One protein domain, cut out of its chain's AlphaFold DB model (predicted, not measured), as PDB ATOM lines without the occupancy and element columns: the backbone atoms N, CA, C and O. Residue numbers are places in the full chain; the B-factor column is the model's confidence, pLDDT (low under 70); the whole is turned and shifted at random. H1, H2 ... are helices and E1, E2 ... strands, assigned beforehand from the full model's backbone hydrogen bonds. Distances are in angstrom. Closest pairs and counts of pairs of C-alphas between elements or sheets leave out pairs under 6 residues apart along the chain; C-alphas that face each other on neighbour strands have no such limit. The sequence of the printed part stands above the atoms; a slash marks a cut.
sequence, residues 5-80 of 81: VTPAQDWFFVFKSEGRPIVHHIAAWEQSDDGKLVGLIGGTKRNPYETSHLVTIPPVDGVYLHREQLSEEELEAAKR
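What this domain is: This is residues 5 to 80 of the 81 residues of a protein of Chromobacterium paludis (UniProt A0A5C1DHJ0). Two small antiparallel sheets join at a sharp turn: a twisted, curled sheet of four short strands and a three-stranded sheet with one short helix, H1, packed on it over E3. E3 runs on into E4 at 83 degrees, from one sheet into the other, and the long loop of residues 43 to 53 joins E5 to E6. The printed part has 76 residues with seven named strands and one named helix, which follow each other along the chain as E1 E2 E3 E4 E5 E6 E7 H1; of the 42 residues in named elements strands hold 34 and the helix 8, mostly strand, and the sheets, both antiparallel, run E1 - E4 - E5 - E6 and E3 - E2 - E7. It is compact, with a radius of gyration of the C-alphas of 13.1 A and spans of 35 by 34 by 22 A.

Where its parts are: The larger sheet holds E1, residues 5 to 7, from C-alpha 5 at (262.901, 389.208, 397.931); E4, 28 to 31; E5, 37 to 42, 16.9 A long; and E6, 54 to 56. The other holds E2, 11 to 17, 19.5 A long; E3, 20 to 25, 16.4 A; and E7, 62 to 66. H1, 72 to 79, ends at C-alpha 79, (267.224, 413.368, 398.587).

How they stand to each other: E4, E5 and E6 form a meander, each strand the antiparallel neighbour of the one before. N 38 and O 30 are 2.8 A apart, and N 41 and O 55 2.9 A. E1 pairs with E4 through N 29 and O 6, 2.8 A. The closest C-alphas of E3 and E5 are those of His 25 and Ile 41, 6.4 A apart. In the hairpin of E2 and E3, N 22 and O 15 are 2.8 A apart; for E2 and E7, N 12 and O 65 are 2.8 A apart. H1 is on this strongly twisted sheet, at a height over the sheet of 6.8 A; its closest C-alphas with E3 are those of Ala 78 and Val 23, 5.4 A. In H1 every O i to N i+4 pair is within hydrogen-bond range.

The domain as a whole: The C-alphas of Tyr 49 and Ser 71, the two farthest apart, are 37.5 A apart. The printed part has no cut. The link from E5 to E6 is long. No printed residue is under 70 in pLDDT.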
ATOM      1  N   VAL A   5     262.784 387.759 397.742       81.12
ATOM      2  CA  VAL A   5     262.901 389.208 397.931       81.12
ATOM      3  C   VAL A   5     264.191 389.489 398.698       81.12
ATOM      4  O   VAL A   5     264.403 388.932 399.775       81.12
ATOM      5  N   THR A   6     265.057 390.342 398.155       88.69
ATOM      6  CA  THR A   6     266.356 390.694 398.760       88.69
ATOM      7  C   THR A   6     266.443 392.202 398.990       88.69
ATOM      8  O   THR A   6     266.109 392.950 398.076       88.69
ATOM      9  N   PRO A   7     266.894 392.695 400.160       89.12
ATOM     10  CA  PRO A   7     267.079 394.130 400.383       89.12
ATOM     11  C   PRO A   7     268.004 394.773 399.337       89.12
ATOM     12  O   PRO A   7     269.038 394.203 398.991       89.12
ATOM     13  N   ALA A   8     267.651 395.966 398.856       91.88
ATOM     14  CA  ALA A   8     268.382 396.677 397.802       91.88
ATOM     15  C   ALA A   8     269.072 397.938 398.346       91.88
ATOM     16  O   ALA A   8     268.801 399.060 397.922       91.88
ATOM     17  N   GLN A   9     269.942 397.756 399.339       92.50
ATOM     18  CA  GLN A   9     270.610 398.871 400.009       92.50
ATOM     19  C   GLN A   9     271.415 399.729 399.024       92.50
ATOM     20  O   GLN A   9     272.169 399.193 398.220       92.50
ATOM     21  N   ASP A  10     271.236 401.052 399.105       94.44
ATOM     22  CA  ASP A  10     271.934 402.048 398.278       94.44
ATOM     23  C   ASP A  10     271.734 401.878 396.756       94.44
ATOM     24  O   ASP A  10     272.505 402.414 395.956       94.44
ATOM     25  N   TRP A  11     270.672 401.180 396.339       96.31
ATOM     26  CA  TRP A  11     270.281 401.053 394.936       96.31
ATOM     27  C   TRP A  11     269.144 401.994 394.559       96.31
ATOM     28  O   TRP A  11     268.194 402.225 395.312       96.31
ATOM     29  N   PHE A  12     269.223 402.488 393.327       96.19
ATOM     30  CA  PHE A  12     268.297 403.450 392.756       96.19
ATOM     31  C   PHE A  12     267.890 403.034 391.347       96.19
ATOM     32  O   PHE A  12     268.667 402.415 390.626       96.19
ATOM     33  N   PHE A  13     266.686 403.417 390.938       96.00
ATOM     34  CA  PHE A  13     266.298 403.456 389.534       96.00
ATOM     35  C   PHE A  13     266.209 404.903 389.079       96.00
ATOM     36  O   PHE A  13     265.534 405.718 389.715       96.00
ATOM     37  N   VAL A  14     266.889 405.199 387.979       95.62
ATOM     38  CA  VAL A  14     266.992 406.536 387.412       95.62
ATOM     39  C   VAL A  14     266.444 406.525 385.999       95.62
ATOM     40  O   VAL A  14     266.866 405.733 385.161       95.62
ATOM     41  N   PHE A  15     265.527 407.440 385.721       95.31
ATOM     42  CA  PHE A  15     265.062 407.715 384.368       95.31
ATOM     43  C   PHE A  15     264.979 409.220 384.142       95.31
ATOM     44  O   PHE A  15     264.983 410.007 385.091       95.31
ATOM     45  N   LYS A  16     264.922 409.640 382.880       93.75
ATOM     46  CA  LYS A  16     264.809 411.059 382.525       93.75
ATOM     47  C   LYS A  16     263.378 411.387 382.129       93.75
ATOM     48  O   LYS A  16     262.784 410.694 381.311       93.75
ATOM     49  N   SER A  17     262.857 412.486 382.661       92.31
ATOM     50  CA  SER A  17     261.582 413.068 382.244       92.31
ATOM     51  C   SER A  17     261.766 414.566 382.061       92.31
ATOM     52  O   SER A  17     262.298 415.232 382.944       92.31
ATOM     53  N   GLU A  18     261.368 415.095 380.901       91.69
ATOM     54  CA  GLU A  18     261.489 416.529 380.577       91.69
ATOM     55  C   GLU A  18     262.906 417.099 380.810       91.69
ATOM     56  O   GLU A  18     263.090 418.228 381.259       91.69
ATOM     57  N   GLY A  19     263.934 416.289 380.532       89.88
ATOM     58  CA  GLY A  19     265.341 416.669 380.689       89.88
ATOM     59  C   GLY A  19     265.876 416.629 382.123       89.88
ATOM     60  O   GLY A  19     267.048 416.931 382.314       89.88
ATOM     61  N   ARG A  20     265.067 416.232 383.113       91.50
ATOM     62  CA  ARG A  20     265.477 416.117 384.520       91.50
ATOM     63  C   ARG A  20     265.535 414.652 384.962       91.50
ATOM     64  O   ARG A  20     264.682 413.865 384.538       91.50
ATOM     65  N   PRO A  21     266.501 414.268 385.814       94.12
ATOM     66  CA  PRO A  21     266.525 412.935 386.396       94.12
ATOM     67  C   PRO A  21     265.400 412.782 387.425       94.12
ATOM     68  O   PRO A  21     265.217 413.617 388.314       94.12
ATOM     69  N   ILE A  22     264.655 411.688 387.315       94.19
ATOM     70  CA  ILE A  22     263.748 411.196 388.346       94.19
ATOM     71  C   ILE A  22     264.391 409.959 388.957       94.19
ATOM     72  O   ILE A  22     264.782 409.034 388.244       94.19
ATOM     73  N   VAL A  23     264.493 409.954 390.286       94.88
ATOM     74  CA  VAL A  23     265.205 408.920 391.034       94.88
ATOM     75  C   VAL A  23     264.265 408.241 392.023       94.88
ATOM     76  O   VAL A  23     263.623 408.891 392.852       94.88
ATOM     77  N   HIS A  24     264.204 406.915 391.957       94.62
ATOM     78  CA  HIS A  24     263.489 406.079 392.912       94.62
ATOM     79  C   HIS A  24     264.465 405.225 393.715       94.62
ATOM     80  O   HIS A  24     265.278 404.514 393.139       94.62
ATOM     81  N   HIS A  25     264.340 405.243 395.043       94.88
ATOM     82  CA  HIS A  25     265.030 404.290 395.919       94.88
ATOM     83  C   HIS A  25     264.446 402.892 395.726       94.88
ATOM     84  O   HIS A  25     263.223 402.727 395.812       94.88
ATOM     85  N   ILE A  26     265.310 401.903 395.506       95.56
ATOM     86  CA  ILE A  26     264.911 400.498 395.457       95.56
ATOM     87  C   ILE A  26     264.831 399.982 396.885       95.56
ATOM     88  O   ILE A  26     265.800 400.021 397.634       95.56
ATOM     89  N   ALA A  27     263.660 399.498 397.278       93.69
ATOM     90  CA  ALA A  27     263.471 398.882 398.585       93.69
ATOM     91  C   ALA A  27     263.983 397.435 398.587       93.69
ATOM     92  O   ALA A  27     264.612 396.988 399.548       93.69
ATOM     93  N   ALA A  28     263.712 396.705 397.505       94.31
ATOM     94  CA  ALA A  28     264.106 395.315 397.366       94.31
ATOM     95  C   ALA A  28     264.245 394.891 395.902       94.31
ATOM     96  O   ALA A  28     263.641 395.481 395.008       94.31
ATOM     97  N   TRP A  29     265.012 393.832 395.692       93.50
ATOM     98  CA  TRP A  29     265.086 393.075 394.457       93.50
ATOM     99  C   TRP A  29     264.133 391.897 394.500       93.50
ATOM    100  O   TRP A  29     263.970 391.258 395.541       93.50
ATOM    101  N   GLU A  30     263.559 391.592 393.350       90.94
ATOM    102  CA  GLU A  30     262.664 390.468 393.152       90.94
ATOM    103  C   GLU A  30     263.057 389.721 391.880       90.94
ATOM    104  O   GLU A  30     263.367 390.340 390.861       90.94
ATOM    105  N   GLN A  31     263.047 388.390 391.943       89.00
ATOM    106  CA  GLN A  31     263.225 387.545 390.770       89.00
ATOM    107  C   GLN A  31     261.868 387.077 390.236       89.00
ATOM    108  O   GLN A  31     261.105 386.417 390.951       89.00
ATOM    109  N   SER A  32     261.589 387.396 388.974       82.31
ATOM    110  CA  SER A  32     260.408 386.930 388.249       82.31
ATOM    111  C   SER A  32     260.554 385.474 387.794       82.31
ATOM    112  O   SER A  32     261.650 384.912 387.766       82.31
ATOM    113  N   ASP A  33     259.439 384.857 387.387       82.75
ATOM    114  CA  ASP A  33     259.402 383.449 386.955       82.75
ATOM    115  C   ASP A  33     260.287 383.172 385.721       82.75
ATOM    116  O   ASP A  33     260.759 382.053 385.535       82.75
ATOM    117  N   ASP A  34     260.532 384.184 384.882       85.00
ATOM    118  CA  ASP A  34     261.436 384.117 383.725       85.00
ATOM    119  C   ASP A  34     262.905 384.430 384.078       85.00
ATOM    120  O   ASP A  34     263.748 384.563 383.192       85.00
ATOM    121  N   GLY A  35     263.219 384.533 385.373       84.44
ATOM    122  CA  GLY A  35     264.570 384.708 385.893       84.44
ATOM    123  C   GLY A  35     265.096 386.142 385.849       84.44
ATOM    124  O   GLY A  35     266.264 386.350 386.183       84.44
ATOM    125  N   LYS A  36     264.282 387.132 385.465       86.56
ATOM    126  CA  LYS A  36     264.695 388.542 385.477       86.56
ATOM    127  C   LYS A  36     264.696 389.085 386.901       86.56
ATOM    128  O   LYS A  36     263.824 388.769 387.703       86.56
ATOM    129  N   LEU A  37     265.673 389.937 387.193       88.62
ATOM    130  CA  LEU A  37     265.741 390.673 388.450       88.62
ATOM    131  C   LEU A  37     265.118 392.056 388.247       88.62
ATOM    132  O   LEU A  37     265.547 392.805 387.368       88.62
ATOM    133  N   VAL A  38     264.111 392.392 389.046       91.31
ATOM    134  CA  VAL A  38     263.416 393.681 388.994       91.31
ATOM    135  C   VAL A  38     263.466 394.377 390.348       91.31
ATOM    136  O   VAL A  38     263.437 393.738 391.400       91.31
ATOM    137  N   GLY A  39     263.578 395.703 390.323       93.00
ATOM    138  CA  GLY A  39     263.557 396.526 391.522       93.00
ATOM    139  C   GLY A  39     262.131 396.864 391.945       93.00
ATOM    140  O   GLY A  39     261.276 397.214 391.124       93.00
ATOM    141  N   LEU A  40     261.902 396.802 393.250       94.25
ATOM    142  CA  LEU A  40     260.661 397.183 393.901       94.25
ATOM    143  C   LEU A  40     260.813 398.526 394.610       94.25
ATOM    144  O   LEU A  40     261.792 398.766 395.318       94.25
ATOM    145  N   ILE A  41     259.812 399.387 394.460       93.75
ATOM    146  CA  ILE A  41     259.751 400.723 395.058       93.75
ATOM    147  C   ILE A  41     258.502 400.850 395.937       93.75
ATOM    148  O   ILE A  41     257.531 400.112 395.774       93.75
ATOM    149  N   GLY A  42     258.502 401.806 396.868       91.06
ATOM    150  CA  GLY A  42     257.308 402.122 397.656       91.06
ATOM    151  C   GLY A  42     256.157 402.612 396.770       91.06
ATOM    152  O   GLY A  42     256.332 403.571 396.012       91.06
ATOM    153  N   GLY A  43     254.997 401.960 396.881       88.25
ATOM    154  CA  GLY A  43     253.771 402.346 396.187       88.25
ATOM    155  C   GLY A  43     253.130 403.600 396.788       88.25
ATOM    156  O   GLY A  43     253.161 403.821 398.001       88.25
ATOM    157  N   THR A  44     252.524 404.427 395.937       84.06
ATOM    158  CA  THR A  44     251.750 405.594 396.377       84.06
ATOM    159  C   THR A  44     250.346 405.158 396.776       84.06
ATOM    160  O   THR A  44     249.613 404.620 395.947       84.06
ATOM    161  N   LYS A  45     249.941 405.446 398.019       82.69
ATOM    162  CA  LYS A  45     248.557 405.242 398.466       82.69
ATOM    163  C   LYS A  45     247.616 406.159 397.689       82.69
ATOM    164  O   LYS A  45     247.787 407.377 397.699       82.69
ATOM    165  N   ARG A  46     246.608 405.585 397.041       82.81
ATOM    166  CA  ARG A  46     245.558 406.306 396.308       82.81
ATOM    167  C   ARG A  46     244.360 406.638 397.190       82.81
ATOM    168  O   ARG A  46     243.581 407.520 396.845       82.81
ATOM    169  N   ASN A  47     244.203 405.945 398.316       86.31
ATOM    170  CA  ASN A  47     243.195 406.259 399.325       86.31
ATOM    171  C   ASN A  47     243.704 405.965 400.756       86.31
ATOM    172  O   ASN A  47     244.674 405.221 400.920       86.31
ATOM    173  N   PRO A  48     243.063 406.523 401.802       85.12
ATOM    174  CA  PRO A  48     243.521 406.378 403.190       85.12
ATOM    175  C   PRO A  48     243.458 404.950 403.750       85.12
ATOM    176  O   PRO A  48     244.157 404.647 404.713       85.12
ATOM    177  N   TYR A  49     242.630 404.085 403.165       88.38
ATOM    178  CA  TYR A  49     242.427 402.703 403.612       88.38
ATOM    179  C   TYR A  49     243.409 401.723 402.962       88.38
ATOM    180  O   TYR A  49     243.450 400.547 403.319       88.38
ATOM    181  N   GLU A  50     244.211 402.193 402.009       87.75
ATOM    182  CA  GLU A  50     245.177 401.368 401.308       87.75
ATOM    183  C   GLU A  50     246.378 401.037 402.203       87.75
ATOM    184  O   GLU A  50     247.001 401.900 402.841       87.75
ATOM    185  N   THR A  51     246.714 399.748 402.243       87.12
ATOM    186  CA  THR A  51     247.883 399.267 402.979       87.12
ATOM    187  C   THR A  51     249.151 399.615 402.205       87.12
ATOM    188  O   THR A  51     249.178 399.592 400.972       87.12
ATOM    189  N   SER A  52     250.212 399.970 402.931       87.50
ATOM    190  CA  SER A  52     251.521 400.205 402.325       87.50
ATOM    191  C   SER A  52     251.996 398.934 401.624       87.50
ATOM    192  O   SER A  52     251.945 397.850 402.201       87.50
ATOM    193  N   HIS A  53     252.456 399.071 400.389       89.75
ATOM    194  CA  HIS A  53     252.888 397.953 399.566       89.75
ATOM    195  C   HIS A  53     254.065 398.376 398.684       89.75
ATOM    196  O   HIS A  53     254.324 399.569 398.488       89.75
ATOM    197  N   LEU A  54     254.785 397.383 398.175       90.81
ATOM    198  CA  LEU A  54     255.811 397.577 397.163       90.81
ATOM    199  C   LEU A  54     255.216 397.344 395.776       90.81
ATOM    200  O   LEU A  54     254.326 396.510 395.609       90.81
ATOM    201  N   VAL A  55     255.718 398.079 394.793       92.19
ATOM    202  CA  VAL A  55     255.349 397.936 393.384       92.19
ATOM    203  C   VAL A  55     256.602 397.826 392.530       92.19
ATOM    204  O   VAL A  55     257.653 398.361 392.889       92.19
ATOM    205  N   THR A  56     256.485 397.161 391.387       92.00
ATOM    206  CA  THR A  56     257.529 397.187 390.362       92.00
ATOM    207  C   THR A  56     257.679 398.596 389.805       92.00
ATOM    208  O   THR A  56     256.714 399.367 389.738       92.00
ATOM    209  N   ILE A  57     258.889 398.926 389.373       90.19
ATOM    210  CA  ILE A  57     259.165 400.197 388.704       90.19
ATOM    211  C   ILE A  57     258.276 400.365 387.461       90.19
ATOM    212  O   ILE A  57     257.983 399.377 386.779       90.19
ATOM    213  N   PRO A  58     257.823 401.599 387.156       82.94
ATOM    214  CA  PRO A  58     257.080 401.879 385.933       82.94
ATOM    215  C   PRO A  58     257.825 401.395 384.677       82.94
ATOM    216  O   PRO A  58     259.050 401.469 384.640       82.94
ATOM    217  N   PRO A  59     257.125 400.949 383.619       85.81
ATOM    218  CA  PRO A  59     257.748 400.497 382.375       85.81
ATOM    219  C   PRO A  59     258.245 401.694 381.542       85.81
ATOM    220  O   PRO A  59     257.711 401.997 380.478       85.81
ATOM    221  N   VAL A  60     259.236 402.410 382.065       91.06
ATOM    222  CA  VAL A  60     259.898 403.558 381.440       91.06
ATOM    223  C   VAL A  60     261.364 403.232 381.188       91.06
ATOM    224  O   VAL A  60     261.947 402.400 381.882       91.06
ATOM    225  N   ASP A  61     261.956 403.891 380.195       92.44
ATOM    226  CA  ASP A  61     263.369 403.706 379.875       92.44
ATOM    227  C   ASP A  61     264.247 404.374 380.940       92.44
ATOM    228  O   ASP A  61     264.217 405.593 381.132       92.44
ATOM    229  N   GLY A  62     264.988 403.552 381.671       93.75
ATOM    230  CA  GLY A  62     265.795 403.957 382.808       93.75
ATOM    231  C   GLY A  62     266.763 402.859 383.218       93.75
ATOM    232  O   GLY A  62     266.783 401.765 382.652       93.75
ATOM    233  N   VAL A  63     267.593 403.164 384.206       95.25
ATOM    234  CA  VAL A  63     268.712 402.316 384.615       95.25
ATOM    235  C   VAL A  63     268.760 402.152 386.125       95.25
ATOM    236  O   VAL A  63     268.428 403.065 386.883       95.25
ATOM    237  N   TYR A  64     269.204 400.977 386.558       95.50
ATOM    238  CA  TYR A  64     269.535 400.726 387.952       95.50
ATOM    239  C   TYR A  64     270.963 401.167 388.229       95.50
ATOM    240  O   TYR A  64     271.884 400.727 387.543       95.50
ATOM    241  N   LEU A  65     271.140 402.003 389.245       96.62
ATOM    242  CA  LEU A  65     272.435 402.528 389.654       96.62
ATOM    243  C   LEU A  65     272.615 402.337 391.156       96.62
ATOM    244  O   LEU A  65     271.702 402.589 391.944       96.62
ATOM    245  N   HIS A  66     273.809 401.912 391.554       96.62
ATOM    246  CA  HIS A  66     274.244 402.020 392.937       96.62
ATOM    247  C   HIS A  66     274.559 403.486 393.264       96.62
ATOM    248  O   HIS A  66     274.919 404.262 392.378       96.62
ATOM    249  N   ARG A  67     274.477 403.870 394.541       95.81
ATOM    250  CA  ARG A  67     274.746 405.232 395.031       95.81
ATOM    251  C   ARG A  67     276.021 405.861 394.472       95.81
ATOM    252  O   ARG A  67     276.034 407.046 394.167       95.81
ATOM    253  N   GLU A  68     277.084 405.074 394.359       96.38
ATOM    254  CA  GLU A  68     278.400 405.517 393.872       96.38
ATOM    255  C   GLU A  68     278.424 405.834 392.369       96.38
ATOM    256  O   GLU A  68     279.346 406.484 391.888       96.38
ATOM    257  N   GLN A  69     277.420 405.370 391.628       96.94
ATOM    258  CA  GLN A  69     277.276 405.596 390.192       96.94
ATOM    259  C   GLN A  69     276.371 406.793 389.879       96.94
ATOM    260  O   GLN A  69     276.248 407.162 388.712       96.94
ATOM    261  N   LEU A  70     275.723 407.378 390.891       95.19
ATOM    262  CA  LEU A  70     274.876 408.550 390.714       95.19
ATOM    263  C   LEU A  70     275.731 409.799 390.491       95.19
ATOM    264  O   LEU A  70     276.697 410.056 391.210       95.19
ATOM    265  N   SER A  71     275.324 410.615 389.527       95.75
ATOM    266  CA  SER A  71     275.816 411.981 389.376       95.75
ATOM    267  C   SER A  71     275.343 412.879 390.526       95.75
ATOM    268  O   SER A  71     274.403 412.555 391.255       95.75
ATOM    269  N   GLU A  72     275.959 414.054 390.669       94.56
ATOM    270  CA  GLU A  72     275.546 415.042 391.675       94.56
ATOM    271  C   GLU A  72     274.070 415.446 391.522       94.56
ATOM    272  O   GLU A  72     273.351 415.538 392.516       94.56
ATOM    273  N   GLU A  73     273.586 415.619 390.287       93.94
ATOM    274  CA  GLU A  73     272.186 415.972 390.022       93.94
ATOM    275  C   GLU A  73     271.222 414.859 390.467       93.94
ATOM    276  O   GLU A  73     270.182 415.128 391.072       93.94
ATOM    277  N   GLU A  74     271.580 413.598 390.222       95.19
ATOM    278  CA  GLU A  74     270.781 412.438 390.625       95.19
ATOM    279  C   GLU A  74     270.824 412.212 392.142       95.19
ATOM    280  O   GLU A  74     269.798 411.881 392.737       95.19
ATOM    281  N   LEU A  75     271.967 412.448 392.795       94.06
ATOM    282  CA  LEU A  75     272.077 412.416 394.256       94.06
ATOM    283  C   LEU A  75     271.180 413.470 394.906       94.06
ATOM    284  O   LEU A  75     270.504 413.185 395.896       94.06
ATOM    285  N   GLU A  76     271.145 414.679 394.350       93.19
ATOM    286  CA  GLU A  76     270.249 415.729 394.826       93.19
ATOM    287  C   GLU A  76     268.778 415.380 394.573       93.19
ATOM    288  O   GLU A  76     267.938 415.601 395.446       93.19
ATOM    289  N   ALA A  77     268.448 414.774 393.430       91.56
ATOM    290  CA  ALA A  77     267.102 414.271 393.165       91.56
ATOM    291  C   ALA A  77     266.695 413.145 394.137       91.56
ATOM    292  O   ALA A  77     265.563 413.134 394.620       91.56
ATOM    293  N   ALA A  78     267.621 412.249 394.496       90.19
ATOM    294  CA  ALA A  78     267.385 411.139 395.420       90.19
ATOM    295  C   ALA A  78     267.046 411.590 396.852       90.19
ATOM    296  O   ALA A  78     266.373 410.859 397.581       90.19
ATOM    297  N   LYS A  79     267.501 412.782 397.263       88.06
ATOM    298  CA  LYS A  79     267.224 413.368 398.587       88.06
ATOM    299  C   LYS A  79     265.850 414.035 398.692       88.06
ATOM    300  O   LYS A  79     265.392 414.290 399.799       88.06
ATOM    301  N   ARG A  80     265.205 414.365 397.567       73.88
ATOM    302  CA  ARG A  80     263.960 415.161 397.529       73.88
ATOM    303  C   ARG A  80     262.683 414.340 397.752       73.88
ATOM    304  O   ARG A  80     261.597 414.869 397.519       73.88
TER     305      ARG A  80